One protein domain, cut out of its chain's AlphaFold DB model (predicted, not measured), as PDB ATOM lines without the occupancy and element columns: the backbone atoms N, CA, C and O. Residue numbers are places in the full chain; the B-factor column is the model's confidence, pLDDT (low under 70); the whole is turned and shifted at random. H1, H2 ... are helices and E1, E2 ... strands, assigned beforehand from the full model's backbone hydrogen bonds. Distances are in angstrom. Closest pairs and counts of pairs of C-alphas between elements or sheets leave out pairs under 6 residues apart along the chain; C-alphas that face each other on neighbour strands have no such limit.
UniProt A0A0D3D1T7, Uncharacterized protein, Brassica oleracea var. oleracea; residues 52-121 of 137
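AT A GLANCE: This is residues 52 to 121 of the 137 residues of an uncharacterized protein of Brassica oleracea var. oleracea (UniProt A0A0D3D1T7). One long, nearly straight helix, H1, sticks out as a free arm with its residues 52 to 72, and at its far end is a small body made of a short two-strand hairpin, E1 and E2, a five-residue helix, H2, and much loop. The strands carry the line of the arm onward, a long loop of residues 86 to 105 makes the far head, and the chain then folds back through E2 so that H2 comes near the last residues of H1. The printed part has 70 residues, with two named helices and two named strands in the order H1, E1, E2, H2; the sheet, E1 - E2, is antiparallel, and the class is mostly helix. The whole is extended, with a radius of gyration of the C-alphas of 20.6 A, and spans 69 by 18 by 14 A, a rod whose length owes much to the arm.

HOW THE PARTS SIT: H1, residues 52 to 77, stands free over residues 52 to 72. A tight link of 5 residues joins it to E1, residues 83 to 85. E1 and E2, residues 106 to 108, form a hairpin across a long link of 20 residues; they are antiparallel, with 153 degrees between their directions. The C-alphas of Trp 83 and Trp 108, which face each other, are 4.3 A apart. N 84 and O 107 are within hydrogen-bond range at 2.9 A, as are N 107 and O 84 at 2.9 A. A short link of 7 residues leads from E2 to H2, residues 116 to 120. H1, with residues 76 to 77 alone, only just touches H2, with 3 pairs of C-alphas within 8 A; the closest, those of Thr 77 and Val 116, are 5.2 A apart. The closest C-alphas of E2 and H2, those of Trp 108 and Ser 118, are 7.5 A apart. H1 and E2 are apart, and so are E1 and H2. In H2 every O i to N i+4 pair is within hydrogen-bond range; in H1, 19 of 22 are.

IN THESE COORDINATES: H1 begins at C-alpha 52, (301.639, 197.768, 159.876), and ends at C-alpha 77, (280.818, 207.326, 189.730), 37.6 A away. E1 is 7.1 A long from first to last C-alpha, E2 7.2 A and H2 5.8 A. H2 ends at C-alpha 120, (277.345, 200.538, 196.754).

THE WHOLE: The two C-alphas farthest apart are those of Ala 52 and Asp 89, at 69.4 A. Without the free stretch, the body of 49 residues spans 37 by 16 by 14 A. The printed part has no cut. The mean pLDDT of the printed part is 77.4; 20 residues are under 70, namely 67 to 78, of which 67 to 77 belong to H1, and 88 to 90 and 92 to 96 in the long link.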
ATOM      1  N   ALA A  52     301.352 197.118 158.606       81.69
ATOM      2  CA  ALA A  52     301.639 197.768 159.876       81.69
ATOM      3  C   ALA A  52     300.777 199.017 160.162       81.69
ATOM      4  O   ALA A  52     300.258 199.128 161.262       81.69
ATOM      5  N   GLN A  53     300.579 199.932 159.206       83.25
ATOM      6  CA  GLN A  53     299.711 201.110 159.355       83.25
ATOM      7  C   GLN A  53     298.230 200.738 159.426       83.25
ATOM      8  O   GLN A  53     297.493 201.323 160.215       83.25
ATOM      9  N   PHE A  54     297.796 199.746 158.647       86.06
ATOM     10  CA  PHE A  54     296.429 199.227 158.730       86.06
ATOM     11  C   PHE A  54     296.159 198.568 160.089       86.06
ATOM     12  O   PHE A  54     295.169 198.881 160.754       86.06
ATOM     13  N   LEU A  55     297.072 197.704 160.542       87.38
ATOM     14  CA  LEU A  55     297.016 197.089 161.867       87.38
ATOM     15  C   LEU A  55     297.089 198.149 162.964       87.38
ATOM     16  O   LEU A  55     296.304 198.093 163.899       87.38
ATOM     17  N   GLN A  56     297.960 199.148 162.837       89.06
ATOM     18  CA  GLN A  56     298.064 200.252 163.786       89.06
ATOM     19  C   GLN A  56     296.764 201.053 163.859       89.06
ATOM     20  O   GLN A  56     296.279 201.293 164.956       89.06
ATOM     21  N   ALA A  57     296.174 201.443 162.728       90.00
ATOM     22  CA  ALA A  57     294.905 202.168 162.707       90.00
ATOM     23  C   ALA A  57     293.775 201.339 163.332       90.00
ATOM     24  O   ALA A  57     292.984 201.860 164.119       90.00
ATOM     25  N   THR A  58     293.745 200.038 163.042       89.31
ATOM     26  CA  THR A  58     292.776 199.096 163.618       89.31
ATOM     27  C   THR A  58     292.966 198.962 165.129       89.31
ATOM     28  O   THR A  58     292.005 199.092 165.882       89.31
ATOM     29  N   LEU A  59     294.205 198.767 165.590       89.25
ATOM     30  CA  LEU A  59     294.543 198.641 167.007       89.25
ATOM     31  C   LEU A  59     294.272 199.941 167.763       89.25
ATOM     32  O   LEU A  59     293.637 199.889 168.805       89.25
ATOM     33  N   VAL A  60     294.683 201.102 167.247       90.62
ATOM     34  CA  VAL A  60     294.411 202.415 167.860       90.62
ATOM     35  C   VAL A  60     292.909 202.675 167.951       90.62
ATOM     36  O   VAL A  60     292.435 203.121 168.993       90.62
ATOM     37  N   SER A  61     292.145 202.342 166.907       86.50
ATOM     38  CA  SER A  61     290.680 202.445 166.942       86.50
ATOM     39  C   SER A  61     290.076 201.509 167.992       86.50
ATOM     40  O   SER A  61     289.182 201.910 168.728       86.50
ATOM     41  N   PHE A  62     290.595 200.282 168.112       85.44
ATOM     42  CA  PHE A  62     290.171 199.314 169.126       85.44
ATOM     43  C   PHE A  62     290.520 199.779 170.545       85.44
ATOM     44  O   PHE A  62     289.659 199.756 171.417       85.44
ATOM     45  N   PHE A  63     291.735 200.281 170.775       84.62
ATOM     46  CA  PHE A  63     292.148 200.887 172.045       84.62
ATOM     47  C   PHE A  63     291.271 202.090 172.415       84.62
ATOM     48  O   PHE A  63     290.881 202.211 173.572       84.62
ATOM     49  N   GLY A  64     290.883 202.920 171.442       80.06
ATOM     50  CA  GLY A  64     289.949 204.032 171.655       80.06
ATOM     51  C   GLY A  64     288.570 203.592 172.161       80.06
ATOM     52  O   GLY A  64     287.933 204.319 172.917       80.06
ATOM     53  N   VAL A  65     288.122 202.376 171.826       77.81
ATOM     54  CA  VAL A  65     286.880 201.812 172.382       77.81
ATOM     55  C   VAL A  65     287.028 201.500 173.876       77.81
ATOM     56  O   VAL A  65     286.093 201.743 174.635       77.81
ATOM     57  N   PHE A  66     288.184 201.005 174.329       72.12
ATOM     58  CA  PHE A  66     288.436 200.771 175.761       72.12
ATOM     59  C   PHE A  66     288.619 202.073 176.542       72.12
ATOM     60  O   PHE A  66     288.144 202.182 177.669       72.12
ATOM     61  N   ASP A  67     289.253 203.070 175.931       67.69
ATOM     62  CA  ASP A  67     289.408 204.413 176.500       67.69
ATOM     63  C   ASP A  67     288.040 205.090 176.737       67.69
ATOM     64  O   ASP A  67     287.762 205.642 177.807       67.69
ATOM     65  N   ALA A  68     287.106 204.916 175.794       62.72
ATOM     66  CA  ALA A  68     285.722 205.365 175.942       62.72
ATOM     67  C   ALA A  68     284.966 204.628 177.064       62.72
ATOM     68  O   ALA A  68     284.178 205.241 177.787       62.72
ATOM     69  N   GLN A  69     285.217 203.328 177.255       60.59
ATOM     70  CA  GLN A  69     284.613 202.559 178.351       60.59
ATOM     71  C   GLN A  69     285.111 203.026 179.727       60.59
ATOM     72  O   GLN A  69     284.314 203.097 180.663       60.59
ATOM     73  N   GLN A  70     286.386 203.413 179.853       59.16
ATOM     74  CA  GLN A  70     286.909 204.005 181.093       59.16
ATOM     75  C   GLN A  70     286.343 205.405 181.361       59.16
ATOM     76  O   GLN A  70     286.073 205.752 182.509       59.16
ATOM     77  N   THR A  71     286.063 206.177 180.309       58.59
ATOM     78  CA  THR A  71     285.403 207.488 180.433       58.59
ATOM     79  C   THR A  71     283.950 207.355 180.899       58.59
ATOM     80  O   THR A  71     283.482 208.158 181.705       58.59
ATOM     81  N   PHE A  72     283.232 206.324 180.445       55.91
ATOM     82  CA  PHE A  72     281.844 206.089 180.853       55.91
ATOM     83  C   PHE A  72     281.728 205.799 182.354       55.91
ATOM     84  O   PHE A  72     280.839 206.332 183.011       55.91
ATOM     85  N   ILE A  73     282.656 205.015 182.909       58.97
ATOM     86  CA  ILE A  73     282.680 204.680 184.341       58.97
ATOM     87  C   ILE A  73     282.797 205.946 185.197       58.97
ATOM     88  O   ILE A  73     282.038 206.085 186.151       58.97
ATOM     89  N   SER A  74     283.647 206.902 184.797       59.12
ATOM     90  CA  SER A  74     283.849 208.158 185.536       59.12
ATOM     91  C   SER A  74     282.572 208.993 185.690       59.12
ATOM     92  O   SER A  74     282.418 209.703 186.679       59.12
ATOM     93  N   VAL A  75     281.643 208.932 184.730       58.19
ATOM     94  CA  VAL A  75     280.444 209.791 184.740       58.19
ATOM     95  C   VAL A  75     279.374 209.265 185.703       58.19
ATOM     96  O   VAL A  75     278.672 210.057 186.328       58.19
ATOM     97  N   PHE A  76     279.262 207.944 185.875       58.28
ATOM     98  CA  PHE A  76     278.309 207.342 186.823       58.28
ATOM     99  C   PHE A  76     278.856 207.248 188.248       58.28
ATOM    100  O   PHE A  76     278.077 207.114 189.199       58.28
ATOM    101  N   THR A  77     280.177 207.323 188.412       60.94
ATOM    102  CA  THR A  77     280.818 207.326 189.730       60.94
ATOM    103  C   THR A  77     280.660 208.649 190.474       60.94
ATOM    104  O   THR A  77     280.641 208.625 191.702       60.94
ATOM    105  N   ASP A  78     280.475 209.771 189.770       63.00
ATOM    106  CA  ASP A  78     280.468 211.107 190.389       63.00
ATOM    107  C   ASP A  78     279.071 211.688 190.672       63.00
ATOM    108  O   ASP A  78     278.958 212.773 191.246       63.00
ATOM    109  N   PHE A  79     277.983 210.997 190.310       74.31
ATOM    110  CA  PHE A  79     276.644 211.479 190.654       74.31
ATOM    111  C   PHE A  79     276.323 211.178 192.124       74.31
ATOM    112  O   PHE A  79     276.089 210.028 192.499       74.31
ATOM    113  N   GLU A  80     276.284 212.216 192.959       76.94
ATOM    114  CA  GLU A  80     275.813 212.117 194.344       76.94
ATOM    115  C   GLU A  80     274.308 212.444 194.398       76.94
ATOM    116  O   GLU A  80     273.922 213.601 194.210       76.94
ATOM    117  N   PRO A  81     273.431 211.436 194.585       80.44
ATOM    118  CA  PRO A  81     271.993 211.648 194.590       80.44
ATOM    119  C   PRO A  81     271.553 212.404 195.843       80.44
ATOM    120  O   PRO A  81     272.164 212.311 196.909       80.44
ATOM    121  N   THR A  82     270.455 213.141 195.717       87.12
ATOM    122  CA  THR A  82     269.821 213.802 196.858       87.12
ATOM    123  C   THR A  82     269.095 212.779 197.737       87.12
ATOM    124  O   THR A  82     268.734 211.683 197.290       87.12
ATOM    125  N   TRP A  83     268.927 213.112 199.014       87.56
ATOM    126  CA  TRP A  83     268.311 212.248 200.015       87.56
ATOM    127  C   TRP A  83     267.341 213.040 200.890       87.56
ATOM    128  O   TRP A  83     267.507 214.247 201.089       87.56
ATOM    129  N   HIS A  84     266.371 212.335 201.464       87.69
ATOM    130  CA  HIS A  84     265.414 212.886 202.415       87.69
ATOM    131  C   HIS A  84     265.301 212.010 203.661       87.69
ATOM    132  O   HIS A  84     265.590 210.812 203.654       87.69
ATOM    133  N   CYS A  85     264.845 212.624 204.746       87.69
ATOM    134  CA  CYS A  85     264.499 211.920 205.971       87.69
ATOM    135  C   CYS A  85     263.150 211.216 205.829       87.69
ATOM    136  O   CYS A  85     262.164 211.840 205.435       87.69
ATOM    137  N   THR A  86     263.101 209.936 206.182       84.00
ATOM    138  CA  THR A  86     261.882 209.116 206.151       84.00
ATOM    139  C   THR A  86     261.049 209.275 207.420       84.00
ATOM    140  O   THR A  86     259.827 209.173 207.362       84.00
ATOM    141  N   GLU A  87     261.685 209.567 208.557       74.12
ATOM    142  CA  GLU A  87     261.018 209.737 209.849       74.12
ATOM    143  C   GLU A  87     261.561 210.975 210.575       74.12
ATOM    144  O   GLU A  87     262.749 211.054 210.907       74.12
ATOM    145  N   SER A  88     260.681 211.951 210.825       69.56
ATOM    146  CA  SER A  88     261.017 213.273 211.377       69.56
ATOM    147  C   SER A  88     261.699 213.221 212.745       69.56
ATOM    148  O   SER A  88     262.556 214.054 213.026       69.56
ATOM    149  N   ASP A  89     261.364 212.222 213.562       69.50
ATOM    150  CA  ASP A  89     261.880 212.080 214.929       69.50
ATOM    151  C   ASP A  89     263.266 211.415 214.962       69.50
ATOM    152  O   ASP A  89     264.028 211.592 215.909       69.50
ATOM    153  N   SER A  90     263.632 210.680 213.907       65.81
ATOM    154  CA  SER A  90     264.919 209.975 213.802       65.81
ATOM    155  C   SER A  90     266.035 210.834 213.193       65.81
ATOM    156  O   SER A  90     267.213 210.633 213.489       65.81
ATOM    157  N   CYS A  91     265.659 211.842 212.398       73.88
ATOM    158  CA  CYS A  91     266.534 212.914 211.916       73.88
ATOM    159  C   CYS A  91     266.589 214.119 212.874       73.88
ATOM    160  O   CYS A  91     267.022 215.212 212.493       73.88
ATOM    161  N   HIS A  92     266.114 213.950 214.108       66.44
ATOM    162  CA  HIS A  92     265.928 215.024 215.072       66.44
ATOM    163  C   HIS A  92     267.247 215.407 215.754       66.44
ATOM    164  O   HIS A  92     267.437 215.080 216.915       66.44
ATOM    165  N   ASP A  93     268.161 216.059 215.025       61.66
ATOM    166  CA  ASP A  93     268.932 217.224 215.509       61.66
ATOM    167  C   ASP A  93     269.917 217.722 214.435       61.66
ATOM    168  O   ASP A  93     271.126 217.608 214.579       61.66
ATOM    169  N   SER A  94     269.432 218.245 213.304       58.28
ATOM    170  CA  SER A  94     270.256 219.032 212.359       58.28
ATOM    171  C   SER A  94     271.571 218.391 211.865       58.28
ATOM    172  O   SER A  94     272.423 219.083 211.303       58.28
ATOM    173  N   LEU A  95     271.760 217.080 212.046       62.81
ATOM    174  CA  LEU A  95     272.892 216.353 211.504       62.81
ATOM    175  C   LEU A  95     272.609 216.194 210.017       62.81
ATOM    176  O   LEU A  95     272.048 215.207 209.561       62.81
ATOM    177  N   SER A  96     273.025 217.186 209.238       66.69
ATOM    178  CA  SER A  96     273.034 217.137 207.773       66.69
ATOM    179  C   SER A  96     273.957 216.043 207.221       66.69
ATOM    180  O   SER A  96     274.077 215.879 206.009       66.69
ATOM    181  N   ASN A  97     274.634 215.297 208.098       79.75
ATOM    182  CA  ASN A  97     275.557 214.252 207.728       79.75
ATOM    183  C   ASN A  97     274.882 212.876 207.768       79.75
ATOM    184  O   ASN A  97     274.810 212.225 208.811       79.75
ATOM    185  N   ILE A  98     274.481 212.421 206.584       84.06
ATOM    186  CA  ILE A  98     273.930 211.095 206.278       84.06
ATOM    187  C   ILE A  98     274.709 209.916 206.899       84.06
ATOM    188  O   ILE A  98     274.137 208.856 207.136       84.06
ATOM    189  N   CYS A  99     276.000 210.087 207.200       85.81
ATOM    190  CA  CYS A  99     276.879 209.040 207.729       85.81
ATOM    191  C   CYS A  99     276.751 208.789 209.223       85.81
ATOM    192  O   CYS A  99     277.233 207.770 209.715       85.81
ATOM    193  N   ILE A 100     276.140 209.723 209.944       84.50
ATOM    194  CA  ILE A 100     275.910 209.616 211.386       84.50
ATOM    195  C   ILE A 100     274.475 209.129 211.645       84.50
ATOM    196  O   ILE A 100     274.170 208.631 212.728       84.50
ATOM    197  N   LEU A 101     273.601 209.226 210.638       84.25
ATOM    198  CA  LEU A 101     272.211 208.808 210.737       84.25
ATOM    199  C   LEU A 101     272.071 207.280 210.631       84.25
ATOM    200  O   LEU A 101     272.762 206.634 209.833       84.25
ATOM    201  N   PRO A 102     271.128 206.679 211.377       82.56
ATOM    202  CA  PRO A 102     270.773 205.284 211.171       82.56
ATOM    203  C   PRO A 102     270.142 205.101 209.780       82.56
ATOM    204  O   PRO A 102     269.395 205.952 209.307       82.56
ATOM    205  N   LYS A 103     270.402 203.959 209.125       80.56
ATOM    206  CA  LYS A 103     269.925 203.676 207.751       80.56
ATOM    207  C   LYS A 103     268.401 203.702 207.586       80.56
ATOM    208  O   LYS A 103     267.918 203.769 206.467       80.56
ATOM    209  N   THR A 104     267.649 203.596 208.678       83.06
ATOM    210  CA  THR A 104     266.181 203.644 208.678       83.06
ATOM    211  C   THR A 104     265.627 205.068 208.732       83.06
ATOM    212  O   THR A 104     264.443 205.250 208.467       83.06
ATOM    213  N   ALA A 105     266.460 206.058 209.074       85.56
ATOM    214  CA  ALA A 105     266.055 207.454 209.241       85.56
ATOM    215  C   ALA A 105     266.003 208.252 207.933       85.56
ATOM    216  O   ALA A 105     265.430 209.341 207.899       85.56
ATOM    217  N   TRP A 106     266.617 207.747 206.861       87.94
ATOM    218  CA  TRP A 106     266.730 208.458 205.594       87.94
ATOM    219  C   TRP A 106     266.636 207.509 204.396       87.94
ATOM    220  O   TRP A 106     266.879 206.308 204.515       87.94
ATOM    221  N   SER A 107     266.299 208.056 203.227       88.75
ATOM    222  CA  SER A 107     266.333 207.328 201.958       88.75
ATOM    223  C   SER A 107     266.717 208.231 200.781       88.75
ATOM    224  O   SER A 107     266.636 209.458 200.872       88.75
ATOM    225  N   TRP A 108     267.189 207.625 199.688       90.06
ATOM    226  CA  TRP A 108     267.513 208.336 198.449       90.06
ATOM    227  C   TRP A 108     266.241 208.847 197.757       90.06
ATOM    228  O   TRP A 108     265.233 208.142 197.715       90.06
ATOM    229  N   ASP A 109     266.299 210.041 197.164       88.44
ATOM    230  CA  ASP A 109     265.183 210.592 196.372       88.44
ATOM    231  C   ASP A 109     265.024 209.886 195.020       88.44
ATOM    232  O   ASP A 109     263.939 209.843 194.438       88.44
ATOM    233  N   LEU A 110     266.128 209.346 194.506       85.94
ATOM    234  CA  LEU A 110     266.194 208.618 193.248       85.94
ATOM    235  C   LEU A 110     266.403 207.119 193.488       85.94
ATOM    236  O   LEU A 110     266.754 206.678 194.581       85.94
ATOM    237  N   SER A 111     266.208 206.327 192.429       83.12
ATOM    238  CA  SER A 111     266.503 204.891 192.449       83.12
ATOM    239  C   SER A 111     267.956 204.637 192.881       83.12
ATOM    240  O   SER A 111     268.845 205.339 192.407       83.12
ATOM    241  N   PRO A 112     268.245 203.611 193.697       78.81
ATOM    242  CA  PRO A 112     269.607 203.303 194.144       78.81
ATOM    243  C   PRO A 112     270.566 202.893 193.013       78.81
ATOM    244  O   PRO A 112     271.747 202.720 193.261       78.81
ATOM    245  N   HIS A 113     270.081 202.730 191.781       81.12
ATOM    246  CA  HIS A 113     270.895 202.387 190.607       81.12
ATOM    247  C   HIS A 113     271.297 203.604 189.764       81.12
ATOM    248  O   HIS A 113     271.864 203.450 188.685       81.12
ATOM    249  N   VAL A 114     270.960 204.824 190.201       81.12
ATOM    250  CA  VAL A 114     271.323 206.039 189.451       81.12
ATOM    251  C   VAL A 114     272.788 206.425 189.627       81.12
ATOM    252  O   VAL A 114     273.300 207.208 188.830       81.12
ATOM    253  N   SER A 115     273.465 205.900 190.651       80.12
ATOM    254  CA  SER A 115     274.893 206.124 190.853       80.12
ATOM    255  C   SER A 115     275.579 205.001 191.607       80.12
ATOM    256  O   SER A 115     274.978 204.340 192.454       80.12
ATOM    257  N   VAL A 116     276.888 204.875 191.386       79.50
ATOM    258  CA  VAL A 116     277.750 203.956 192.143       79.50
ATOM    259  C   VAL A 116     277.727 204.290 193.642       79.50
ATOM    260  O   VAL A 116     277.782 203.395 194.481       79.50
ATOM    261  N   ILE A 117     277.568 205.570 193.998       81.25
ATOM    262  CA  ILE A 117     277.469 206.017 195.392       81.25
ATOM    263  C   ILE A 117     276.239 205.416 196.082       81.25
ATOM    264  O   ILE A 117     276.366 204.866 197.178       81.25
ATOM    265  N   SER A 118     275.065 205.502 195.449       82.62
ATOM    266  CA  SER A 118     273.816 204.973 196.014       82.62
ATOM    267  C   SER A 118     273.720 203.449 195.937       82.62
ATOM    268  O   SER A 118     273.228 202.837 196.885       82.62
ATOM    269  N   GLU A 119     274.257 202.840 194.878       83.69
ATOM    270  CA  GLU A 119     274.229 201.389 194.666       83.69
ATOM    271  C   GLU A 119     275.123 200.650 195.668       83.69
ATOM    272  O   GLU A 119     274.717 199.645 196.252       83.69
ATOM    273  N   TRP A 120     276.320 201.185 195.926       82.06
ATOM    274  CA  TRP A 120     277.345 200.538 196.754       82.06
ATOM    275  C   TRP A 120     277.483 201.156 198.150       82.06
ATOM    276  O   TRP A 120     278.361 200.773 198.919       82.06
ATOM    277  N   SER A 121     276.596 202.087 198.516       84.00
ATOM    278  CA  SER A 121     276.618 202.786 199.810       84.00
ATOM    279  C   SER A 121     277.961 203.473 200.115       84.00
ATOM    280  O   SER A 121     278.475 203.413 201.237       84.00
TER     281      SER A 121